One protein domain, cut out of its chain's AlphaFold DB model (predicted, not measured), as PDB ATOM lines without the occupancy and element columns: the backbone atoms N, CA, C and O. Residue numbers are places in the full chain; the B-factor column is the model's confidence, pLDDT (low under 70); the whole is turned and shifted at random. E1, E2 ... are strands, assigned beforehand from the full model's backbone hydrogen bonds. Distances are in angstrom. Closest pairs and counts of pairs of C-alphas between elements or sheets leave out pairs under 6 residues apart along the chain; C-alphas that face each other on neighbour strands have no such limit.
ATOM      1  N   GLN A  31     -43.723  47.599 -33.554       90.94
ATOM      2  CA  GLN A  31     -43.151  48.379 -32.473       90.94
ATOM      3  C   GLN A  31     -43.510  47.720 -31.143       90.94
ATOM      4  O   GLN A  31     -44.650  47.330 -30.925       90.94
ATOM      5  N   PHE A  32     -42.526  47.601 -30.262       94.25
ATOM      6  CA  PHE A  32     -42.681  47.101 -28.905       94.25
ATOM      7  C   PHE A  32     -42.371  48.244 -27.943       94.25
ATOM      8  O   PHE A  32     -41.242  48.733 -27.924       94.25
ATOM      9  N   ASN A  33     -43.340  48.679 -27.149       95.88
ATOM     10  CA  ASN A  33     -43.153  49.680 -26.108       95.88
ATOM     11  C   ASN A  33     -42.802  48.961 -24.801       95.88
ATOM     12  O   ASN A  33     -43.599  48.186 -24.285       95.88
ATOM     13  N   LEU A  34     -41.604  49.191 -24.262       97.19
ATOM     14  CA  LEU A  34     -41.147  48.524 -23.040       97.19
ATOM     15  C   LEU A  34     -41.664  49.272 -21.804       97.19
ATOM     16  O   LEU A  34     -41.281  50.422 -21.554       97.19
ATOM     17  N   ILE A  35     -42.499  48.606 -21.009       97.81
ATOM     18  CA  ILE A  35     -43.065  49.114 -19.756       97.81
ATOM     19  C   ILE A  35     -42.383  48.379 -18.601       97.81
ATOM     20  O   ILE A  35     -42.594  47.191 -18.394       97.81
ATOM     21  N   TYR A  36     -41.526  49.078 -17.861       97.25
ATOM     22  CA  TYR A  36     -40.759  48.474 -16.771       97.25
ATOM     23  C   TYR A  36     -41.579  48.410 -15.483       97.25
ATOM     24  O   TYR A  36     -41.904  49.444 -14.899       97.25
ATOM     25  N   GLU A  37     -41.852  47.190 -15.030       97.75
ATOM     26  CA  GLU A  37     -42.575  46.861 -13.795       97.75
ATOM     27  C   GLU A  37     -41.690  46.042 -12.840       97.75
ATOM     28  O   GLU A  37     -42.168  45.258 -12.022       97.75
ATOM     29  N   THR A  38     -40.372  46.209 -12.956       96.81
ATOM     30  CA  THR A  38     -39.384  45.547 -12.107       96.81
ATOM     31  C   THR A  38     -39.252  46.243 -10.756       96.81
ATOM     32  O   THR A  38     -39.364  47.466 -10.633       96.81
ATOM     33  N   SER A  39     -38.964  45.456  -9.722       97.00
ATOM     34  CA  SER A  39     -38.683  45.960  -8.373       97.00
ATOM     35  C   SER A  39     -37.374  46.760  -8.300       97.00
ATOM     36  O   SER A  39     -37.275  47.725  -7.538       97.00
ATOM     37  N   GLU A  40     -36.393  46.403  -9.132       96.62
ATOM     38  CA  GLU A  40     -35.110  47.091  -9.283       96.62
ATOM     39  C   GLU A  40     -34.919  47.610 -10.720       96.62
ATOM     40  O   GLU A  40     -35.412  46.997 -11.671       96.62
ATOM     41  N   PRO A  41     -34.214  48.739 -10.924       95.56
ATOM     42  CA  PRO A  41     -33.957  49.256 -12.261       95.56
ATOM     43  C   PRO A  41     -33.015  48.325 -13.032       95.56
ATOM     44  O   PRO A  41     -31.902  48.044 -12.587       95.56
ATOM     45  N   VAL A  42     -33.440  47.901 -14.220       96.94
ATOM     46  CA  VAL A  42     -32.655  47.053 -15.126       96.94
ATOM     47  C   VAL A  42     -32.294  47.811 -16.399       96.94
ATOM     48  O   VAL A  42     -33.043  48.676 -16.852       96.94
ATOM     49  N   THR A  43     -31.142  47.498 -16.992       95.25
ATOM     50  CA  THR A  43     -30.727  48.072 -18.281       95.25
ATOM     51  C   THR A  43     -30.738  47.006 -19.361       95.25
ATOM     52  O   THR A  43     -30.147  45.944 -19.171       95.25
ATOM     53  N   LEU A  44     -31.357  47.303 -20.502       94.56
ATOM     54  CA  LEU A  44     -31.325  46.441 -21.685       94.56
ATOM     55  C   LEU A  44     -29.885  46.336 -22.226       94.56
ATOM     56  O   LEU A  44     -29.258  47.363 -22.494       94.56
ATOM     57  N   ILE A  45     -29.370  45.107 -22.351       93.12
ATOM     58  CA  ILE A  45     -28.048  44.776 -22.915       93.12
ATOM     59  C   ILE A  45     -28.185  44.310 -24.364       93.12
ATOM     60  O   ILE A  45     -27.460  44.789 -25.232       93.12
ATOM     61  N   ASP A  46     -29.072  43.349 -24.607       91.94
ATOM     62  CA  ASP A  46     -29.188  42.641 -25.881       91.94
ATOM     63  C   ASP A  46     -30.632  42.165 -26.089       91.94
ATOM     64  O   ASP A  46     -31.435  42.137 -25.155       91.94
ATOM     65  N   TYR A  47     -30.996  41.854 -27.326       92.38
ATOM     66  CA  TYR A  47     -32.370  41.562 -27.703       92.38
ATOM     67  C   TYR A  47     -32.420  40.671 -28.941       92.38
ATOM     68  O   TYR A  47     -31.625  40.790 -29.873       92.38
ATOM     69  N   ARG A  48     -33.392  39.765 -28.968       90.06
ATOM     70  CA  ARG A  48     -33.620  38.821 -30.061       90.06
ATOM     71  C   ARG A  48     -35.113  38.615 -30.249       90.06
ATOM     72  O   ARG A  48     -35.882  38.603 -29.290       90.06
ATOM     73  N   LEU A  49     -35.511  38.437 -31.499       88.69
ATOM     74  CA  LEU A  49     -36.874  38.077 -31.851       88.69
ATOM     75  C   LEU A  49     -36.835  36.804 -32.682       88.69
ATOM     76  O   LEU A  49     -36.205  36.769 -33.740       88.69
ATOM     77  N   ILE A  50     -37.491  35.768 -32.179       86.88
ATOM     78  CA  ILE A  50     -37.481  34.434 -32.771       86.88
ATOM     79  C   ILE A  50     -38.840  34.168 -33.402       86.88
ATOM     80  O   ILE A  50     -39.870  34.500 -32.819       86.88
ATOM     81  N   GLY A  51     -38.825  33.582 -34.598       85.81
ATOM     82  CA  GLY A  51     -40.015  33.217 -35.352       85.81
ATOM     83  C   GLY A  51     -40.333  31.735 -35.323       85.81
ATOM     84  O   GLY A  51     -39.418  30.911 -35.363       85.81
ATOM     85  N   TYR A  52     -41.622  31.403 -35.360       83.12
ATOM     86  CA  TYR A  52     -42.103  30.024 -35.422       83.12
ATOM     87  C   TYR A  52     -43.167  29.851 -36.509       83.12
ATOM     88  O   TYR A  52     -44.005  30.724 -36.714       83.12
ATOM     89  N   GLU A  53     -43.162  28.695 -37.180       76.88
ATOM     90  CA  GLU A  53     -44.225  28.326 -38.136       76.88
ATOM     91  C   GLU A  53     -45.548  28.001 -37.425       76.88
ATOM     92  O   GLU A  53     -46.629  28.230 -37.966       76.88
ATOM     93  N   GLU A  54     -45.461  27.474 -36.202       77.38
ATOM     94  CA  GLU A  54     -46.586  26.953 -35.432       77.38
ATOM     95  C   GLU A  54     -46.505  27.420 -33.974       77.38
ATOM     96  O   GLU A  54     -45.415  27.557 -33.412       77.38
ATOM     97  N   GLU A  55     -47.665  27.581 -33.333       75.38
ATOM     98  CA  GLU A  55     -47.793  27.984 -31.924       75.38
ATOM     99  C   GLU A  55     -47.029  27.043 -30.971       75.38
ATOM    100  O   GLU A  55     -46.431  27.472 -29.986       75.38
ATOM    101  N   LEU A  56     -46.966  25.749 -31.314       74.62
ATOM    102  CA  LEU A  56     -46.326  24.703 -30.511       74.62
ATOM    103  C   LEU A  56     -44.785  24.677 -30.604       74.62
ATOM    104  O   LEU A  56     -44.169  23.751 -30.080       74.62
ATOM    105  N   CYS A  57     -44.145  25.668 -31.238       64.25
ATOM    106  CA  CYS A  57     -42.679  25.813 -31.301       64.25
ATOM    107  C   CYS A  57     -41.929  24.616 -31.921       64.25
ATOM    108  O   CYS A  57     -40.774  24.370 -31.583       64.25
ATOM    109  N   ILE A  58     -42.557  23.847 -32.815       65.12
ATOM    110  CA  ILE A  58     -41.952  22.605 -33.339       65.12
ATOM    111  C   ILE A  58     -40.768  22.905 -34.272       65.12
ATOM    112  O   ILE A  58     -39.857  22.088 -34.422       65.12
ATOM    113  N   ARG A  59     -40.758  24.087 -34.898       68.00
ATOM    114  CA  ARG A  59     -39.690  24.543 -35.789       68.00
ATOM    115  C   ARG A  59     -39.354  25.992 -35.509       68.00
ATOM    116  O   ARG A  59     -40.134  26.892 -35.815       68.00
ATOM    117  N   GLU A  60     -38.180  26.185 -34.930       71.81
ATOM    118  CA  GLU A  60     -37.561  27.491 -34.814       71.81
ATOM    119  C   GLU A  60     -37.012  27.895 -36.179       71.81
ATOM    120  O   GLU A  60     -36.249  27.156 -36.807       71.81
ATOM    121  N   ILE A  61     -37.429  29.061 -36.657       66.69
ATOM    122  CA  ILE A  61     -36.754  29.705 -37.770       66.69
ATOM    123  C   ILE A  61     -35.877  30.771 -37.131       66.69
ATOM    124  O   ILE A  61     -36.333  31.859 -36.777       66.69
ATOM    125  N   GLU A  62     -34.615  30.414 -36.912       58.59
ATOM    126  CA  GLU A  62     -33.647  31.319 -36.314       58.59
ATOM    127  C   GLU A  62     -33.270  32.384 -37.349       58.59
ATOM    128  O   GLU A  62     -32.461  32.180 -38.258       58.59
ATOM    129  N   PHE A  63     -33.917  33.542 -37.250       64.12
ATOM    130  CA  PHE A  63     -33.664  34.680 -38.124       64.12
ATOM    131  C   PHE A  63     -32.485  35.503 -37.600       64.12
ATOM    132  O   PHE A  63     -32.625  36.660 -37.205       64.12
ATOM    133  N   HIS A  64     -31.289  34.917 -37.617       48.94
ATOM    134  CA  HIS A  64     -30.069  35.574 -37.139       48.94
ATOM    135  C   HIS A  64     -29.637  36.807 -37.958       48.94
ATOM    136  O   HIS A  64     -28.716  37.519 -37.563       48.94
ATOM    137  N   SER A  65     -30.302  37.103 -39.079       47.66
ATOM    138  CA  SER A  65     -29.894  38.155 -40.012       47.66
ATOM    139  C   SER A  65     -30.902  39.285 -40.216       47.66
ATOM    140  O   SER A  65     -30.852  39.945 -41.260       47.66
ATOM    141  N   PHE A  66     -31.815  39.546 -39.279       52.03
ATOM    142  CA  PHE A  66     -32.547  40.809 -39.332       52.03
ATOM    143  C   PHE A  66     -31.610  41.941 -38.911       52.03
ATOM    144  O   PHE A  66     -31.588  42.358 -37.759       52.03
ATOM    145  N   GLU A  67     -30.895  42.507 -39.884       52.47
ATOM    146  CA  GLU A  67     -30.178  43.794 -39.797       52.47
ATOM    147  C   GLU A  67     -31.083  44.982 -39.398       52.47
ATOM    148  O   GLU A  67     -30.709  46.133 -39.590       52.47
ATOM    149  N   ARG A  68     -32.306  44.739 -38.916       69.94
ATOM    150  CA  ARG A  68     -33.325  45.764 -38.717       69.94
ATOM    151  C   ARG A  68     -34.244  45.523 -37.519       69.94
ATOM    152  O   ARG A  68     -35.337  46.082 -37.540       69.94
ATOM    153  N   PHE A  69     -33.868  44.688 -36.541       83.50
ATOM    154  CA  PHE A  69     -34.458  44.764 -35.197       83.50
ATOM    155  C   PHE A  69     -33.553  45.653 -34.351       83.50
ATOM    156  O   PHE A  69     -32.360  45.391 -34.214       83.50
ATOM    157  N   GLU A  70     -34.106  46.745 -33.848       85.94
ATOM    158  CA  GLU A  70     -33.391  47.781 -33.118       85.94
ATOM    159  C   GLU A  70     -34.148  48.079 -31.830       85.94
ATOM    160  O   GLU A  70     -35.337  48.393 -31.872       85.94
ATOM    161  N   CYS A  71     -33.469  47.987 -30.688       89.00
ATOM    162  CA  CYS A  71     -34.025  48.389 -29.401       89.00
ATOM    163  C   CYS A  71     -33.306  49.619 -28.854       89.00
ATOM    164  O   CYS A  71     -32.081  49.664 -28.745       89.00
ATOM    165  N   ALA A  72     -34.096  50.601 -28.442       90.31
ATOM    166  CA  ALA A  72     -33.726  51.627 -27.487       90.31
ATOM    167  C   ALA A  72     -34.192  51.220 -26.077       90.31
ATOM    168  O   ALA A  72     -34.892  50.230 -25.886       90.31
ATOM    169  N   GLN A  73     -33.848  52.019 -25.064       88.19
ATOM    170  CA  GLN A  73     -34.192  51.714 -23.665       88.19
ATOM    171  C   GLN A  73     -35.700  51.565 -23.403       88.19
ATOM    172  O   GLN A  73     -36.068  50.928 -22.426       88.19
ATOM    173  N   LYS A  74     -36.577  52.155 -24.222       92.56
ATOM    174  CA  LYS A  74     -38.037  52.139 -24.004       92.56
ATOM    175  C   LYS A  74     -38.849  51.618 -25.184       92.56
ATOM    176  O   LYS A  74     -40.056  51.463 -25.056       92.56
ATOM    177  N   GLU A  75     -38.217  51.392 -26.322       93.31
ATOM    178  CA  GLU A  75     -38.912  50.937 -27.517       93.31
ATOM    179  C   GLU A  75     -38.015  49.990 -28.299       93.31
ATOM    180  O   GLU A  75     -36.816  50.230 -28.413       93.31
ATOM    181  N   CYS A  76     -38.598  48.943 -28.865       92.06
ATOM    182  CA  CYS A  76     -37.966  48.140 -29.897       92.06
ATOM    183  C   CYS A  76     -38.767  48.249 -31.183       92.06
ATOM    184  O   CYS A  76     -39.994  48.309 -31.168       92.06
ATOM    185  N   ARG A  77     -38.082  48.254 -32.318       89.25
ATOM    186  CA  ARG A  77     -38.693  48.280 -33.643       89.25
ATOM    187  C   ARG A  77     -38.034  47.226 -34.489       89.25
ATOM    188  O   ARG A  77     -36.811  47.168 -34.545       89.25
ATOM    189  N   SER A  78     -38.826  46.430 -35.192       86.88
ATOM    190  CA  SER A  78     -38.307  45.726 -36.361       86.88
ATOM    191  C   SER A  78     -39.069  46.124 -37.613       86.88
ATOM    192  O   SER A  78     -40.196  46.610 -37.546       86.88
ATOM    193  N   SER A  79     -38.403  46.006 -38.759       74.94
ATOM    194  CA  SER A  79     -38.978  46.248 -40.087       74.94
ATOM    195  C   SER A  79     -39.094  44.977 -40.935       74.94
ATOM    196  O   SER A  79     -39.378  45.057 -42.134       74.94
ATOM    197  N   ALA A  80     -38.847  43.812 -40.333       72.06
ATOM    198  CA  ALA A  80     -39.050  42.513 -40.952       72.06
ATOM    199  C   ALA A  80     -39.299  41.447 -39.876       72.06
ATOM    200  O   ALA A  80     -38.540  41.333 -38.915       72.06
ATOM    201  N   PHE A  81     -40.370  40.669 -40.039       71.12
ATOM    202  CA  PHE A  81     -40.812  39.715 -39.027       71.12
ATOM    203  C   PHE A  81     -41.071  38.332 -39.607       71.12
ATOM    204  O   PHE A  81     -41.502  38.227 -40.762       71.12
ATOM    205  N   PRO A  82     -40.834  37.288 -38.799       62.84
ATOM    206  CA  PRO A  82     -41.238  35.926 -39.116       62.84
ATOM    207  C   PRO A  82     -42.752  35.800 -39.308       62.84
ATOM    208  O   PRO A  82     -43.530  36.637 -38.847       62.84
ATOM    209  N   ARG A  83     -43.177  34.746 -40.012       65.94
ATOM    210  CA  ARG A  83     -44.601  34.490 -40.248       65.94
ATOM    211  C   ARG A  83     -45.286  34.044 -38.956       65.94
ATOM    212  O   ARG A  83     -44.800  33.146 -38.283       65.94
ATOM    213  N   SER A  84     -46.426  34.677 -38.681       75.12
ATOM    214  CA  SER A  84     -47.432  34.339 -37.668       75.12
ATOM    215  C   SER A  84     -46.955  34.369 -36.214       75.12
ATOM    216  O   SER A  84     -47.358  35.271 -35.490       75.12
ATOM    217  N   TYR A  85     -46.091  33.462 -35.765       87.69
ATOM    218  CA  TYR A  85     -45.774  33.309 -34.340       87.69
ATOM    219  C   TYR A  85     -44.378  33.820 -34.005       87.69
ATOM    220  O   TYR A  85     -43.416  33.584 -34.738       87.69
ATOM    221  N   SER A  86     -44.258  34.533 -32.889       90.75
ATOM    222  CA  SER A  86     -43.006  35.143 -32.450       90.75
ATOM    223  C   SER A  86     -42.801  35.018 -30.947       90.75
ATOM    224  O   SER A  86     -43.759  35.000 -30.178       90.75
ATOM    225  N   ARG A  87     -41.537  34.963 -30.525       92.75
ATOM    226  CA  ARG A  87     -41.117  35.101 -29.126       92.75
ATOM    227  C   ARG A  87     -40.064  36.188 -29.018       92.75
ATOM    228  O   ARG A  87     -39.077  36.182 -29.756       92.75
ATOM    229  N   LEU A  88     -40.271  37.096 -28.077       93.69
ATOM    230  CA  LEU A  88     -39.345  38.168 -27.757       93.69
ATOM    231  C   LEU A  88     -38.430  37.717 -26.618       93.69
ATOM    232  O   LEU A  88     -38.898  37.241 -25.585       93.69
ATOM    233  N   ILE A  89     -37.124  37.864 -26.812       94.38
ATOM    234  CA  ILE A  89     -36.101  37.558 -25.813       94.38
ATOM    235  C   ILE A  89     -35.268  38.814 -25.601       94.38
ATOM    236  O   ILE A  89     -34.709  39.355 -26.553       94.38
ATOM    237  N   ILE A  90     -35.172  39.287 -24.361       95.25
ATOM    238  CA  ILE A  90     -34.377  40.467 -24.014       95.25
ATOM    239  C   ILE A  90     -33.423  40.109 -22.879       95.25
ATOM    240  O   ILE A  90     -33.822  39.630 -21.817       95.25
ATOM    241  N   ASN A  91     -32.145  40.374 -23.113       96.06
ATOM    242  CA  ASN A  91     -31.073  40.276 -22.141       96.06
ATOM    243  C   ASN A  91     -30.936  41.609 -21.412       96.06
ATOM    244  O   ASN A  91     -30.613  42.630 -22.021       96.06
ATOM    245  N   PHE A  92     -31.153  41.600 -20.102       97.12
ATOM    246  CA  PHE A  92     -30.954  42.758 -19.236       97.12
ATOM    247  C   PHE A  92     -29.693  42.594 -18.377       97.12
ATOM    248  O   PHE A  92     -29.066  41.537 -18.363       97.12
ATOM    249  N   SER A  93     -29.323  43.646 -17.643       97.38
ATOM    250  CA  SER A  93     -28.168  43.675 -16.730       97.38
ATOM    251  C   SER A  93     -28.134  42.570 -15.685       97.38
ATOM    252  O   SER A  93     -27.059  42.211 -15.215       97.38
ATOM    253  N   ASP A  94     -29.299  42.078 -15.290       97.50
ATOM    254  CA  ASP A  94     -29.465  41.064 -14.261       97.50
ATOM    255  C   ASP A  94     -29.661  39.665 -14.856       97.50
ATOM    256  O   ASP A  94     -28.965  38.726 -14.468       97.50
ATOM    257  N   ARG A  95     -30.601  39.516 -15.798       97.62
ATOM    258  CA  ARG A  95     -30.941  38.239 -16.430       97.62
ATOM    259  C   ARG A  95     -31.586  38.394 -17.804       97.62
ATOM    260  O   ARG A  95     -32.112  39.449 -18.162       97.62
ATOM    261  N   GLU A  96     -31.597  37.287 -18.539       97.56
ATOM    262  CA  GLU A  96     -32.445  37.111 -19.717       97.56
ATOM    263  C   GLU A  96     -33.912  36.962 -19.290       97.56
ATOM    264  O   GLU A  96     -34.220  36.267 -18.316       97.56
ATOM    265  N   ARG A  97     -34.816  37.610 -20.027       97.62
ATOM    266  CA  ARG A  97     -36.268  37.441 -19.913       97.62
ATOM    267  C   ARG A  97     -36.835  37.105 -21.283       97.62
ATOM    268  O   ARG A  97     -36.355  37.601 -22.303       97.62
ATOM    269  N   GLN A  98     -37.865  36.272 -21.295       97.25
ATOM    270  CA  GLN A  98     -38.505  35.792 -22.515       97.25
ATOM    271  C   GLN A  98     -40.013  36.003 -22.420       97.25
ATOM    272  O   GLN A  98     -40.565  35.981 -21.318       97.25
ATOM    273  N   SER A  99     -40.658  36.221 -23.562       96.38
ATOM    274  CA  SER A  99     -42.114  36.259 -23.653       96.38
ATOM    275  C   SER A  99     -42.714  34.882 -23.902       96.38
ATOM    276  O   SER A  99     -42.042  33.952 -24.363       96.38
ATOM    277  N   GLU A 100     -44.024  34.772 -23.699       95.38
ATOM    278  CA  GLU A 100     -44.804  33.720 -24.347       95.38
ATOM    279  C   GLU A 100     -44.738  33.859 -25.878       95.38
ATOM    280  O   GLU A 100     -44.277  34.872 -26.420       95.38
ATOM    281  N   VAL A 101     -45.157  32.813 -26.593       92.62
ATOM    282  CA  VAL A 101     -45.315  32.905 -28.046       92.62
ATOM    283  C   VAL A 101     -46.571  33.706 -28.335       92.62
ATOM    284  O   VAL A 101     -47.652  33.345 -27.881       92.62
ATOM    285  N   PHE A 102     -46.433  34.769 -29.112       92.94
ATOM    286  CA  PHE A 102     -47.542  35.623 -29.514       92.94
ATOM    287  C   PHE A 102     -47.678  35.651 -31.034       92.94
ATOM    288  O   PHE A 102     -46.725  35.382 -31.771       92.94
ATOM    289  N   ASN A 103     -48.885  35.957 -31.507       90.62
ATOM    290  CA  ASN A 103     -49.182  36.067 -32.929       90.62
ATOM    291  C   ASN A 103     -49.089  37.529 -33.377       90.62
ATOM    292  O   ASN A 103     -49.676  38.408 -32.751       90.62
ATOM    293  N   ILE A 104     -48.387  37.787 -34.475       86.25
ATOM    294  CA  ILE A 104     -48.351  39.099 -35.122       86.25
ATOM    295  C   ILE A 104     -49.348  39.063 -36.276       86.25
ATOM    296  O   ILE A 104     -49.049  38.574 -37.368       86.25
ATOM    297  N   THR A 105     -50.553  39.568 -36.020       77.81
ATOM    298  CA  THR A 105     -51.675  39.433 -36.957       77.81
ATOM    299  C   THR A 105     -51.665  40.479 -38.074       77.81
ATOM    300  O   THR A 105     -52.093  40.171 -39.185       77.81
ATOM    301  N   ASN A 106     -51.154  41.691 -37.818       74.69
ATOM    302  CA  ASN A 106     -51.303  42.836 -38.722       74.69
ATOM    303  C   ASN A 106     -49.988  43.579 -39.033       74.69
ATOM    304  O   ASN A 106     -48.983  43.494 -38.320       74.69
ATOM    305  N   TYR A 107     -50.009  44.363 -40.116       72.75
ATOM    306  CA  TYR A 107     -48.969  45.355 -40.409       72.75
ATOM    307  C   TYR A 107     -49.048  46.528 -39.439       72.75
ATOM    308  O   TYR A 107     -50.137  47.045 -39.198       72.75
ATOM    309  N   GLY A 108     -47.897  47.001 -38.954       76.44
ATOM    310  CA  GLY A 108     -47.862  48.151 -38.050       76.44
ATOM    311  C   GLY A 108     -48.424  47.832 -36.672       76.44
ATOM    312  O   GLY A 108     -48.986  48.717 -36.039       76.44
ATOM    313  N   THR A 109     -48.320  46.571 -36.242       85.56
ATOM    314  CA  THR A 109     -48.773  46.174 -34.909       85.56
ATOM    315  C   THR A 109     -47.868  46.828 -33.862       85.56
ATOM    316  O   THR A 109     -46.640  46.779 -33.955       85.56
ATOM    317  N   GLU A 110     -48.478  47.466 -32.879       90.31
ATOM    318  CA  GLU A 110     -47.860  47.939 -31.653       90.31
ATOM    319  C   GLU A 110     -48.180  46.957 -30.521       90.31
ATOM    320  O   GLU A 110     -49.321  46.505 -30.357       90.31
ATOM    321  N   PHE A 111     -47.144  46.615 -29.763       93.75
ATOM    322  CA  PHE A 111     -47.227  45.786 -28.575       93.75
ATOM    323  C   PHE A 111     -46.718  46.571 -27.377       93.75
ATOM    324  O   PHE A 111     -45.648  47.176 -27.448       93.75
ATOM    325  N   ASP A 112     -47.423  46.485 -26.262       97.06
ATOM    326  CA  ASP A 112     -46.875  46.882 -24.974       97.06
ATOM    327  C   ASP A 112     -46.243  45.645 -24.329       97.06
ATOM    328  O   ASP A 112     -46.837  44.570 -24.250       97.06
ATOM    329  N   VAL A 113     -44.978  45.780 -23.942       97.56
ATOM    330  CA  VAL A 113     -44.176  44.706 -23.359       97.56
ATOM    331  C   VAL A 113     -43.903  45.060 -21.910       97.56
ATOM    332  O   VAL A 113     -43.028  45.876 -21.610       97.56
ATOM    333  N   HIS A 114     -44.646  44.430 -21.011       98.06
ATOM    334  CA  HIS A 114     -44.465  44.582 -19.576       98.06
ATOM    335  C   HIS A 114     -43.251  43.756 -19.143       98.06
ATOM    336  O   HIS A 114     -43.252  42.522 -19.171       98.06
ATOM    337  N   VAL A 115     -42.181  44.457 -18.778       97.94
ATOM    338  CA  VAL A 115     -40.942  43.882 -18.258       97.94
ATOM    339  C   VAL A 115     -41.131  43.684 -16.762       97.94
ATOM    340  O   VAL A 115     -40.980  44.623 -15.979       97.94
ATOM    341  N   THR A 116     -41.478  42.463 -16.370       98.25
ATOM    342  CA  THR A 116     -41.638  42.096 -14.959       98.25
ATOM    343  C   THR A 116     -40.305  41.644 -14.373       98.25
ATOM    344  O   THR A 116     -39.290  41.534 -15.073       98.25
ATOM    345  N   ASP A 117     -40.288  41.324 -13.079       97.75
ATOM    346  CA  ASP A 117     -39.093  40.754 -12.475       97.75
ATOM    347  C   ASP A 117     -38.640  39.499 -13.237       97.75
ATOM    348  O   ASP A 117     -37.446  39.414 -13.526       97.75
ATOM    349  N   SER A 118     -39.535  38.567 -13.599       97.31
ATOM    350  CA  SER A 118     -39.203  37.234 -14.143       97.31
ATOM    351  C   SER A 118     -39.366  37.044 -15.648       97.31
ATOM    352  O   SER A 118     -38.639  36.235 -16.219       97.31
ATOM    353  N   GLU A 119     -40.301  37.739 -16.284       97.75
ATOM    354  CA  GLU A 119     -40.737  37.437 -17.652       97.75
ATOM    355  C   GLU A 119     -41.141  38.691 -18.437       97.75
ATOM    356  O   GLU A 119     -41.229  39.790 -17.876       97.75
ATOM    357  N   LEU A 120     -41.367  38.519 -19.741       98.19
ATOM    358  CA  LEU A 120     -41.927  39.546 -20.617       98.19
ATOM    359  C   LEU A 120     -43.386  39.205 -20.923       98.19
ATOM    360  O   LEU A 120     -43.661  38.177 -21.537       98.19
ATOM    361  N   ILE A 121     -44.315  40.080 -20.555       97.81
ATOM    362  CA  ILE A 121     -45.727  39.929 -20.926       97.81
ATOM    363  C   ILE A 121     -45.983  40.848 -22.115       97.81
ATOM    364  O   ILE A 121     -45.723  42.046 -22.037       97.81
ATOM    365  N   VAL A 122     -46.426  40.278 -23.235       96.56
ATOM    366  CA  VAL A 122     -46.602  40.993 -24.506       96.56
ATOM    367  C   VAL A 122     -48.093  41.131 -24.786       96.56
ATOM    368  O   VAL A 122     -48.776  40.129 -24.991       96.56
ATOM    369  N   GLU A 123     -48.590  42.364 -24.823       95.62
ATOM    370  CA  GLU A 123     -49.994  42.680 -25.093       95.62
ATOM    371  C   GLU A 123     -50.119  43.484 -26.390       95.62
ATOM    372  O   GLU A 123     -49.436  44.489 -26.584       95.62
ATOM    373  N   GLU A 124     -50.986  43.050 -27.308       92.25
ATOM    374  CA  GLU A 124     -51.266  43.803 -28.534       92.25
ATOM    375  C   GLU A 124     -52.127  45.026 -28.193       92.25
ATOM    376  O   GLU A 124     -53.288  44.895 -27.799       92.25
ATOM    377  N   THR A 125     -51.570  46.225 -28.358       91.88
ATOM    378  CA  THR A 125     -52.261  47.485 -28.040       91.88
ATOM    379  C   THR A 125     -52.811  48.194 -29.267       91.88
ATOM    380  O   THR A 125     -53.546  49.175 -29.134       91.88
ATOM    381  N   THR A 126     -52.519  47.670 -30.460       82.62
ATOM    382  CA  THR A 126     -52.942  48.235 -31.744       82.62
ATOM    383  C   THR A 126     -54.461  48.402 -31.814       82.62
ATOM    384  O   THR A 126     -55.204  47.421 -31.916       82.62
ATOM    385  N   PRO A 127     -54.978  49.639 -31.840       75.25
ATOM    386  CA  PRO A 127     -56.401  49.842 -32.038       75.25
ATOM    387  C   PRO A 127     -56.761  49.480 -33.484       75.25
ATOM    388  O   PRO A 127     -56.168  50.007 -34.425       75.25
ATOM    389  N   ILE A 128     -57.797  48.659 -33.680       67.06
ATOM    390  CA  ILE A 128     -58.267  48.210 -35.011       67.06
ATOM    391  C   ILE A 128     -58.480  49.385 -35.989       67.06
ATOM    392  O   ILE A 128     -58.208  49.273 -37.181       67.06
ATOM    393  N   LEU A 129     -58.944  50.536 -35.488       60.38
ATOM    394  CA  LEU A 129     -59.189  51.744 -36.289       60.38
ATOM    395  C   LEU A 129     -57.916  52.551 -36.612       60.38
ATOM    396  O   LEU A 129     -57.924  53.353 -37.544       60.38
ATOM    397  N   VAL A 130     -56.836  52.359 -35.854       59.31
ATOM    398  CA  VAL A 130     -55.578  53.119 -35.954       59.31
ATOM    399  C   VAL A 130     -54.629  52.514 -36.997       59.31
ATOM    400  O   VAL A 130     -53.851  53.254 -37.599       59.31
ATOM    401  N   VAL A 131     -54.799  51.232 -37.347       58.81
ATOM    402  CA  VAL A 131     -54.087  50.561 -38.458       58.81
ATOM    403  C   VAL A 131     -54.227  51.324 -39.787       58.81
ATOM    404  O   VAL A 131     -53.289  51.375 -40.573       58.81
ATOM    405  N   ILE A 132     -55.365  51.989 -40.019       55.88
ATOM    406  CA  ILE A 132     -55.657  52.696 -41.280       55.88
ATOM    407  C   ILE A 132     -54.795  53.960 -41.457       55.88
ATOM    408  O   ILE A 132     -54.462  54.323 -42.582       55.88
TER     409      ILE A 132
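AT A GLANCE: This is residues 31 to 132 of the 391 residues of an uncharacterized protein of ANME-2 cluster archaeon (UniProt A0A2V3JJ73). Two sheets stand face to face as a sandwich, a twisted and curled five-strand sheet over a smaller three-strand one, with the strands of the one at 40 degrees to those of the other. The edge strands E3 and E8 of the larger sheet come near E2 and E6, the edge strands of the smaller, and a long loop, residues 53 to 68, swings out from the end of E2. The printed part has 102 residues with no named helix and eight named strands, E1 to E8 along the chain; the larger sheet is mixed, in the order E3, E4, E1, E7, E8, and the smaller is antiparallel, in the order E2, E5, E6. The class is all strand, though under half of the residues, 45 of 102, are in named strands. The whole is compact, with a radius of gyration of the C-alphas of 13.3 A, and spans 35 by 33 by 26 A.

HOW THE PARTS SIT: Begin in the strongly twisted larger sheet with E1, residues 31 to 36, and E7, residues 109 to 115: they are parallel at 20 degrees, with N 33 and O 111 2.8 A apart, within hydrogen-bond range. On the other side of E1 look for E4, residues 75 to 78, antiparallel to it, with N 32 and O 76 at 2.8 A. E3, residues 69 to 71, forms a hairpin with E4, with N 70 and O 77 at 2.8 A. E8, residues 120 to 124, forms a hairpin with E7, with N 114 and O 121 at 2.8 A. In the smaller sheet, E5, residues 85 to 92, is antiparallel to E2, residues 44 to 52, at 164 degrees, with N 48 and O 89 at 2.8 A. E6, residues 96 to 98, forms a hairpin with E5, with N 90 and O 97 at 2.9 A. Between the sheets, the closest C-alphas of E6 and E8 are those of Gln 98 and Leu 120, 5.4 A apart, and those of E2 and E3 are Tyr 47 and Cys 71, 7.2 A. E1 and E5 are apart.

IN THESE COORDINATES: Find C-alpha 31 at (-43.151, 48.379, -32.473), where E1 begins; it runs 15.9 A. E7 runs 18.5 A, E8 13.0 A, E4 10.3 A and E3 6.8 A. E2 runs 24.0 A from C-alpha 44 at (-31.325, 46.441, -21.685), E5 23.2 A and E6 6.8 A. E8 ends at C-alpha 124, (-51.266, 43.803, -28.534).

THE WHOLE: The C-alphas of Asp 94 and Ile 132 are the two farthest apart, 39.4 A. The printed part has no cut. The link from E2 to E3 is long, with 16 residues. Mean pLDDT of the printed part is 85.0; look for values under 70 at residues 57 to 59, 61 to 68, 82 to 83 and 128 to 132.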